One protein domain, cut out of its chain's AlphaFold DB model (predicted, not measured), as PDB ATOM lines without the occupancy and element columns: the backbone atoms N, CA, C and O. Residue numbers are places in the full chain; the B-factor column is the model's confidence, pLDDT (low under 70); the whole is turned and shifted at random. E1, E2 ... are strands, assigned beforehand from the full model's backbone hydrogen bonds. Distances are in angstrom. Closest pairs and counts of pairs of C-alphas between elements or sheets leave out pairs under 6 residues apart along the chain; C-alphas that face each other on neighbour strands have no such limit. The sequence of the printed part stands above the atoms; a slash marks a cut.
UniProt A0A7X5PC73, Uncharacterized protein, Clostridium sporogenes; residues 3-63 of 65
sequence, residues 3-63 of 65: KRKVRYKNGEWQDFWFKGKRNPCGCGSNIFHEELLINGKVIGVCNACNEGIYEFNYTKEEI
ATOM      1  N   LYS A   3     128.059 157.553 167.066       74.88
ATOM      2  CA  LYS A   3     129.143 156.736 166.501       74.88
ATOM      3  C   LYS A   3     130.455 157.453 166.818       74.88
ATOM      4  O   LYS A   3     130.604 158.631 166.497       74.88
ATOM      5  N   ARG A   4     131.369 156.748 167.474       83.75
ATOM      6  CA  ARG A   4     132.716 157.219 167.804       83.75
ATOM      7  C   ARG A   4     133.706 156.359 167.035       83.75
ATOM      8  O   ARG A   4     133.443 155.172 166.831       83.75
ATOM      9  N   LYS A   5     134.800 156.950 166.561       88.19
ATOM     10  CA  LYS A   5     135.880 156.218 165.890       88.19
ATOM     11  C   LYS A   5     137.202 156.547 166.558       88.19
ATOM     12  O   LYS A   5     137.569 157.716 166.622       88.19
ATOM     13  N   VAL A   6     137.929 155.522 166.987       88.12
ATOM     14  CA  VAL A   6     139.293 155.667 167.507       88.12
ATOM     15  C   VAL A   6     140.160 156.400 166.489       88.12
ATOM     16  O   VAL A   6     140.170 156.073 165.296       88.12
ATOM     17  N   ARG A   7     140.887 157.410 166.963       85.69
ATOM     18  CA  ARG A   7     141.789 158.202 166.140       85.69
ATOM     19  C   ARG A   7     143.207 157.650 166.244       85.69
ATOM     20  O   ARG A   7     143.895 157.842 167.239       85.69
ATOM     21  N   TYR A   8     143.663 157.030 165.163       85.06
ATOM     22  CA  TYR A   8     145.051 156.606 165.002       85.06
ATOM     23  C   TYR A   8     145.892 157.785 164.497       85.06
ATOM     24  O   TYR A   8     145.489 158.471 163.552       85.06
ATOM     25  N   LYS A   9     147.064 158.028 165.094       80.00
ATOM     26  CA  LYS A   9     148.053 158.978 164.550       80.00
ATOM     27  C   LYS A   9     149.173 158.168 163.911       80.00
ATOM     28  O   LYS A   9     149.743 157.303 164.564       80.00
ATOM     29  N   ASN A  10     149.463 158.437 162.639       85.12
ATOM     30  CA  ASN A  10     150.446 157.693 161.839       85.12
ATOM     31  C   ASN A  10     150.196 156.170 161.799       85.12
ATOM     32  O   ASN A  10     151.137 155.392 161.740       85.12
ATOM     33  N   GLY A  11     148.928 155.742 161.845       86.88
ATOM     34  CA  GLY A  11     148.556 154.320 161.848       86.88
ATOM     35  C   GLY A  11     148.667 153.630 163.211       86.88
ATOM     36  O   GLY A  11     148.259 152.481 163.335       86.88
ATOM     37  N   GLU A  12     149.137 154.329 164.243       86.62
ATOM     38  CA  GLU A  12     149.326 153.765 165.576       86.62
ATOM     39  C   GLU A  12     148.283 154.273 166.568       86.62
ATOM     40  O   GLU A  12     147.851 155.434 166.525       86.62
ATOM     41  N   TRP A  13     147.908 153.384 167.490       85.25
ATOM     42  CA  TRP A  13     147.166 153.753 168.686       85.25
ATOM     43  C   TRP A  13     148.030 154.674 169.548       85.25
ATOM     44  O   TRP A  13     149.240 154.479 169.655       85.25
ATOM     45  N   GLN A  14     147.418 155.696 170.138       86.12
ATOM     46  CA  GLN A  14     148.120 156.669 170.963       86.12
ATOM     47  C   GLN A  14     147.441 156.775 172.313       86.12
ATOM     48  O   GLN A  14     146.284 157.191 172.398       86.12
ATOM     49  N   ASP A  15     148.207 156.431 173.336       90.06
ATOM     50  CA  ASP A  15     147.854 156.703 174.712       90.06
ATOM     51  C   ASP A  15     148.440 158.038 175.134       90.06
ATOM     52  O   ASP A  15     149.507 158.465 174.695       90.06
ATOM     53  N   PHE A  16     147.702 158.705 175.995       89.81
ATOM     54  CA  PHE A  16     148.045 160.011 176.497       89.81
ATOM     55  C   PHE A  16     147.688 160.091 177.974       89.81
ATOM     56  O   PHE A  16     146.830 159.361 178.479       89.81
ATOM     57  N   TRP A  17     148.323 161.032 178.660       89.38
ATOM     58  CA  TRP A  17     148.012 161.347 180.044       89.38
ATOM     59  C   TRP A  17     148.357 162.799 180.364       89.38
ATOM     60  O   TRP A  17     149.227 163.417 179.742       89.38
ATOM     61  N   PHE A  18     147.683 163.339 181.375       82.62
ATOM     62  CA  PHE A  18     148.006 164.647 181.932       82.62
ATOM     63  C   PHE A  18     148.961 164.490 183.110       82.62
ATOM     64  O   PHE A  18     148.706 163.724 184.046       82.62
ATOM     65  N   LYS A  19     150.057 165.252 183.099       83.00
ATOM     66  CA  LYS A  19     151.040 165.203 184.185       83.00
ATOM     67  C   LYS A  19     150.377 165.611 185.506       83.00
ATOM     68  O   LYS A  19     149.895 166.730 185.649       83.00
ATOM     69  N   GLY A  20     150.386 164.701 186.479       84.38
ATOM     70  CA  GLY A  20     149.871 164.954 187.827       84.38
ATOM     71  C   GLY A  20     148.344 165.042 187.945       84.38
ATOM     72  O   GLY A  20     147.860 165.388 189.017       84.38
ATOM     73  N   LYS A  21     147.578 164.723 186.891       86.12
ATOM     74  CA  LYS A  21     146.106 164.710 186.929       86.12
ATOM     75  C   LYS A  21     145.577 163.297 186.649       86.12
ATOM     76  O   LYS A  21     146.147 162.557 185.849       86.12
ATOM     77  N   ARG A  22     144.490 162.914 187.325       89.94
ATOM     78  CA  ARG A  22     143.700 161.710 187.006       89.94
ATOM     79  C   ARG A  22     142.631 162.053 185.971       89.94
ATOM     80  O   ARG A  22     142.273 163.220 185.816       89.94
ATOM     81  N   ASN A  23     142.104 161.038 185.294       91.56
ATOM     82  CA  ASN A  23     140.959 161.224 184.415       91.56
ATOM     83  C   ASN A  23     139.730 161.641 185.247       91.56
ATOM     84  O   ASN A  23     139.498 161.074 186.318       91.56
ATOM     85  N   PRO A  24     138.904 162.577 184.751       90.69
ATOM     86  CA  PRO A  24     137.756 163.110 185.489       90.69
ATOM     87  C   PRO A  24     136.622 162.096 185.699       90.69
ATOM     88  O   PRO A  24     135.781 162.308 186.561       90.69
ATOM     89  N   CYS A  25     136.623 160.970 184.979       90.75
ATOM     90  CA  CYS A  25     135.676 159.864 185.181       90.75
ATOM     91  C   CYS A  25     135.789 159.176 186.557       90.75
ATOM     92  O   CYS A  25     134.979 158.320 186.887       90.75
ATOM     93  N   GLY A  26     136.820 159.474 187.359       90.50
ATOM     94  CA  GLY A  26     136.917 158.989 188.740       90.50
ATOM     95  C   GLY A  26     137.301 157.512 188.907       90.50
ATOM     96  O   GLY A  26     137.543 157.082 190.028       90.50
ATOM     97  N   CYS A  27     137.468 156.743 187.824       92.19
ATOM     98  CA  CYS A  27     137.858 155.322 187.885       92.19
ATOM     99  C   CYS A  27     139.305 155.064 188.361       92.19
ATOM    100  O   CYS A  27     139.770 153.927 188.368       92.19
ATOM    101  N   GLY A  28     140.057 156.115 188.696       89.62
ATOM    102  CA  GLY A  28     141.452 156.020 189.123       89.62
ATOM    103  C   GLY A  28     142.470 155.938 187.982       89.62
ATOM    104  O   GLY A  28     143.656 156.124 188.236       89.62
ATOM    105  N   SER A  29     142.062 155.749 186.725       91.94
ATOM    106  CA  SER A  29     142.981 155.850 185.579       91.94
ATOM    107  C   SER A  29     143.411 157.299 185.312       91.94
ATOM    108  O   SER A  29     142.688 158.250 185.607       91.94
ATOM    109  N   ASN A  30     144.602 157.476 184.750       92.56
ATOM    110  CA  ASN A  30     145.094 158.735 184.177       92.56
ATOM    111  C   ASN A  30     145.426 158.619 182.681       92.56
ATOM    112  O   ASN A  30     145.970 159.565 182.118       92.56
ATOM    113  N   ILE A  31     145.133 157.471 182.065       92.19
ATOM    114  CA  ILE A  31     145.459 157.182 180.668       92.19
ATOM    115  C   ILE A  31     144.193 157.274 179.822       92.19
ATOM    116  O   ILE A  31     143.124 156.793 180.224       92.19
ATOM    117  N   PHE A  32     144.308 157.886 178.654       92.81
ATOM    118  CA  PHE A  32     143.223 158.044 177.697       92.81
ATOM    119  C   PHE A  32     143.718 157.950 176.250       92.81
ATOM    120  O   PHE A  32     144.903 158.138 175.985       92.81
ATOM    121  N   HIS A  33     142.785 157.766 175.318       92.31
ATOM    122  CA  HIS A  33     143.005 157.862 173.874       92.31
ATOM    123  C   HIS A  33     142.057 158.890 173.237       92.31
ATOM    124  O   HIS A  33     141.122 159.379 173.873       92.31
ATOM    125  N   GLU A  34     142.306 159.249 171.978       91.38
ATOM    126  CA  GLU A  34     141.462 160.175 171.217       91.38
ATOM    127  C   GLU A  34     140.420 159.414 170.373       91.38
ATOM    128  O   GLU A  34     140.758 158.482 169.639       91.38
ATOM    129  N   GLU A  35     139.166 159.864 170.391       92.25
ATOM    130  CA  GLU A  35     138.112 159.417 169.470       92.25
ATOM    131  C   GLU A  35     137.543 160.598 168.666       92.25
ATOM    132  O   GLU A  35     137.410 161.712 169.170       92.25
ATOM    133  N   LEU A  36     137.182 160.354 167.403       88.81
ATOM    134  CA  LEU A  36     136.497 161.298 166.520       88.81
ATOM    135  C   LEU A  36     134.983 161.046 166.550       88.81
ATOM    136  O   LEU A  36     134.514 159.933 166.287       88.81
ATOM    137  N   LEU A  37     134.220 162.098 166.838       87.06
ATOM    138  CA  LEU A  37     132.764 162.128 166.762       87.06
ATOM    139  C   LEU A  37     132.286 162.416 165.330       87.06
ATOM    140  O   LEU A  37     132.992 163.037 164.537       87.06
ATOM    141  N   ILE A  38     131.045 162.024 165.008       84.56
ATOM    142  CA  ILE A  38     130.421 162.249 163.681       84.56
ATOM    143  C   ILE A  38     130.457 163.728 163.261       84.56
ATOM    144  O   ILE A  38     130.624 164.030 162.085       84.56
ATOM    145  N   ASN A  39     130.313 164.651 164.212       84.50
ATOM    146  CA  ASN A  39     130.329 166.094 163.958       84.50
ATOM    147  C   ASN A  39     131.745 166.676 163.779       84.50
ATOM    148  O   ASN A  39     131.903 167.893 163.778       84.50
ATOM    149  N   GLY A  40     132.775 165.831 163.671       84.25
ATOM    150  CA  GLY A  40     134.163 166.249 163.477       84.25
ATOM    151  C   GLY A  40     134.893 166.651 164.760       84.25
ATOM    152  O   GLY A  40     136.081 166.963 164.703       84.25
ATOM    153  N   LYS A  41     134.230 166.621 165.923       86.81
ATOM    154  CA  LYS A  41     134.880 166.901 167.207       86.81
ATOM    155  C   LYS A  41     135.751 165.730 167.646       86.81
ATOM    156  O   LYS A  41     135.339 164.576 167.552       86.81
ATOM    157  N   VAL A  42     136.928 166.032 168.182       88.19
ATOM    158  CA  VAL A  42     137.784 165.042 168.844       88.19
ATOM    159  C   VAL A  42     137.515 165.096 170.341       88.19
ATOM    160  O   VAL A  42     137.409 166.180 170.912       88.19
ATOM    161  N   ILE A  43     137.403 163.936 170.973       90.25
ATOM    162  CA  ILE A  43     137.253 163.801 172.421       90.25
ATOM    163  C   ILE A  43     138.352 162.905 172.983       90.25
ATOM    164  O   ILE A  43     138.832 162.001 172.301       90.25
ATOM    165  N   GLY A  44     138.736 163.146 174.231       90.88
ATOM    166  CA  GLY A  44     139.505 162.184 175.009       90.88
ATOM    167  C   GLY A  44     138.588 161.150 175.645       90.88
ATOM    168  O   GLY A  44     137.505 161.493 176.127       90.88
ATOM    169  N   VAL A  45     139.027 159.897 175.672       92.81
ATOM    170  CA  VAL A  45     138.272 158.761 176.202       92.81
ATOM    171  C   VAL A  45     139.152 157.958 177.142       92.81
ATOM    172  O   VAL A  45     140.261 157.565 176.793       92.81
ATOM    173  N   CYS A  46     138.663 157.732 178.357       93.56
ATOM    174  CA  CYS A  46     139.393 156.983 179.371       93.56
ATOM    175  C   CYS A  46     139.638 155.539 178.917       93.56
ATOM    176  O   CYS A  46     138.686 154.839 178.586       93.56
ATOM    177  N   ASN A  47     140.876 155.051 179.008       92.25
ATOM    178  CA  ASN A  47     141.192 153.673 178.606       92.25
ATOM    179  C   ASN A  47     140.592 152.604 179.528       92.25
ATOM    180  O   ASN A  47     140.439 151.462 179.116       92.25
ATOM    181  N   ALA A  48     140.293 152.948 180.783       93.81
ATOM    182  CA  ALA A  48     139.814 151.975 181.763       93.81
ATOM    183  C   ALA A  48     138.290 151.794 181.718       93.81
ATOM    184  O   ALA A  48     137.804 150.670 181.757       93.81
ATOM    185  N   CYS A  49     137.534 152.895 181.642       93.19
ATOM    186  CA  CYS A  49     136.068 152.864 181.684       93.19
ATOM    187  C   CYS A  49     135.391 153.281 180.369       93.19
ATOM    188  O   CYS A  49     134.168 153.247 180.288       93.19
ATOM    189  N   ASN A  50     136.156 153.673 179.340       91.19
ATOM    190  CA  ASN A  50     135.657 154.123 178.032       91.19
ATOM    191  C   ASN A  50     134.678 155.313 178.069       91.19
ATOM    192  O   ASN A  50     133.970 155.585 177.088       91.19
ATOM    193  N   GLU A  51     134.666 156.056 179.178       90.38
ATOM    194  CA  GLU A  51     133.936 157.314 179.283       90.38
ATOM    195  C   GLU A  51     134.655 158.435 178.534       90.38
ATOM    196  O   GLU A  51     135.880 158.577 178.611       90.38
ATOM    197  N   GLY A  52     133.874 159.249 177.823       89.62
ATOM    198  CA  GLY A  52     134.351 160.503 177.255       89.62
ATOM    199  C   GLY A  52     134.655 161.486 178.378       89.62
ATOM    200  O   GLY A  52     133.787 161.783 179.192       89.62
ATOM    201  N   ILE A  53     135.890 161.969 178.430       85.88
ATOM    202  CA  ILE A  53     136.405 162.743 179.563       85.88
ATOM    203  C   ILE A  53     136.598 164.231 179.249       85.88
ATOM    204  O   ILE A  53     136.561 165.036 180.174       85.88
ATOM    205  N   TYR A  54     136.778 164.621 177.981       78.75
ATOM    206  CA  TYR A  54     136.802 166.033 177.552       78.75
ATOM    207  C   TYR A  54     136.699 166.171 176.026       78.75
ATOM    208  O   TYR A  54     137.095 165.274 175.282       78.75
ATOM    209  N   GLU A  55     136.217 167.327 175.555       79.56
ATOM    210  CA  GLU A  55     136.426 167.766 174.168       79.56
ATOM    211  C   GLU A  55     137.881 168.232 174.001       79.56
ATOM    212  O   GLU A  55     138.417 168.968 174.831       79.56
ATOM    213  N   PHE A  56     138.556 167.755 172.956       66.88
ATOM    214  CA  PHE A  56     139.992 167.940 172.773       66.88
ATOM    215  C   PHE A  56     140.301 169.348 172.242       66.88
ATOM    216  O   PHE A  56     140.431 169.552 171.039       66.88
ATOM    217  N   ASN A  57     140.422 170.315 173.158       64.38
ATOM    218  CA  ASN A  57     140.852 171.695 172.883       64.38
ATOM    219  C   ASN A  57     142.175 172.075 173.583       64.38
ATOM    220  O   ASN A  57     142.574 173.236 173.552       64.38
ATOM    221  N   TYR A  58     142.858 171.125 174.228       60.75
ATOM    222  CA  TYR A  58     144.060 171.417 175.014       60.75
ATOM    223  C   TYR A  58     145.305 171.609 174.144       60.75
ATOM    224  O   TYR A  58     145.529 170.896 173.159       60.75
ATOM    225  N   THR A  59     146.144 172.570 174.535       58.97
ATOM    226  CA  THR A  59     147.468 172.770 173.949       58.97
ATOM    227  C   THR A  59     148.368 171.584 174.306       58.97
ATOM    228  O   THR A  59     148.278 170.994 175.384       58.97
ATOM    229  N   LYS A  60     149.256 171.203 173.380       59.41
ATOM    230  CA  LYS A  60     150.145 170.031 173.520       59.41
ATOM    231  C   LYS A  60     151.044 170.072 174.764       59.41
ATOM    232  O   LYS A  60     151.620 169.052 175.114       59.41
ATOM    233  N   GLU A  61     151.175 171.223 175.414       60.66
ATOM    234  CA  GLU A  61     152.054 171.432 176.566       60.66
ATOM    235  C   GLU A  61     151.584 170.690 177.827       60.66
ATOM    236  O   GLU A  61     152.408 170.304 178.654       60.66
ATOM    237  N   GLU A  62     150.280 170.424 177.963       63.97
ATOM    238  CA  GLU A  62     149.728 169.724 179.134       63.97
ATOM    239  C   GLU A  62     149.692 168.194 178.979       63.97
ATOM    240  O   GLU A  62     149.537 167.470 179.970       63.97
ATOM    241  N   ILE A  63     149.843 167.692 177.749       69.62
ATOM    242  CA  ILE A  63     149.628 166.286 177.396       69.62
ATOM    243  C   ILE A  63     150.961 165.624 177.082       69.62
ATOM    244  O   ILE A  63     151.687 166.044 176.182       69.62
TER     245      ILE A  63
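Overview. This is residues 3 to 63 of the 65 residues of an uncharacterized protein of Clostridium sporogenes (UniProt A0A7X5PC73). With little regular structure, this is a small, strongly twisted sheet built round the hairpin E3 and E4, with E5 beside E4, short E1 and E2 along E3's far side, and a long loop, residues 19 to 30, where E3 begins. The 61 printed residues hold no named helix and five strands, E1 to E5, in an all-strand, antiparallel branched sheet; 22 residues are in them. It is compact, radius of gyration of the C-alphas 11.1 A, spanning 29 by 23 by 20 A.

Along the chain. Find C-alpha 4 at (132.716, 157.219, 167.804), where E1, residues 4 to 6, begins. E2 is residues 16 to 18; E3, 31 to 37, runs 19.5 A; E4, 42 to 46, runs 13.4 A; E5, 52 to 55, ends at (136.426, 167.766, 174.168).

Arrangement. On one side of E3 look for E1, N 5 to O 36 at 3.0 A, and E2, N 16 to O 32 at 2.9 A. On the other side is E4, N 45 to O 33 at 2.8 A. E5 follows, N 44 to O 54 at 2.9 A. E2 E3 E4 E5 form a meander, each the antiparallel neighbour of the one before.

Size, cuts and confidence. The C-alphas of Gly 20 and Ile 38, the two farthest apart, stand 31.1 A apart. The printed part has no cut; the link E2 to E3 is long. Residues 56 to 63 have pLDDT under 70.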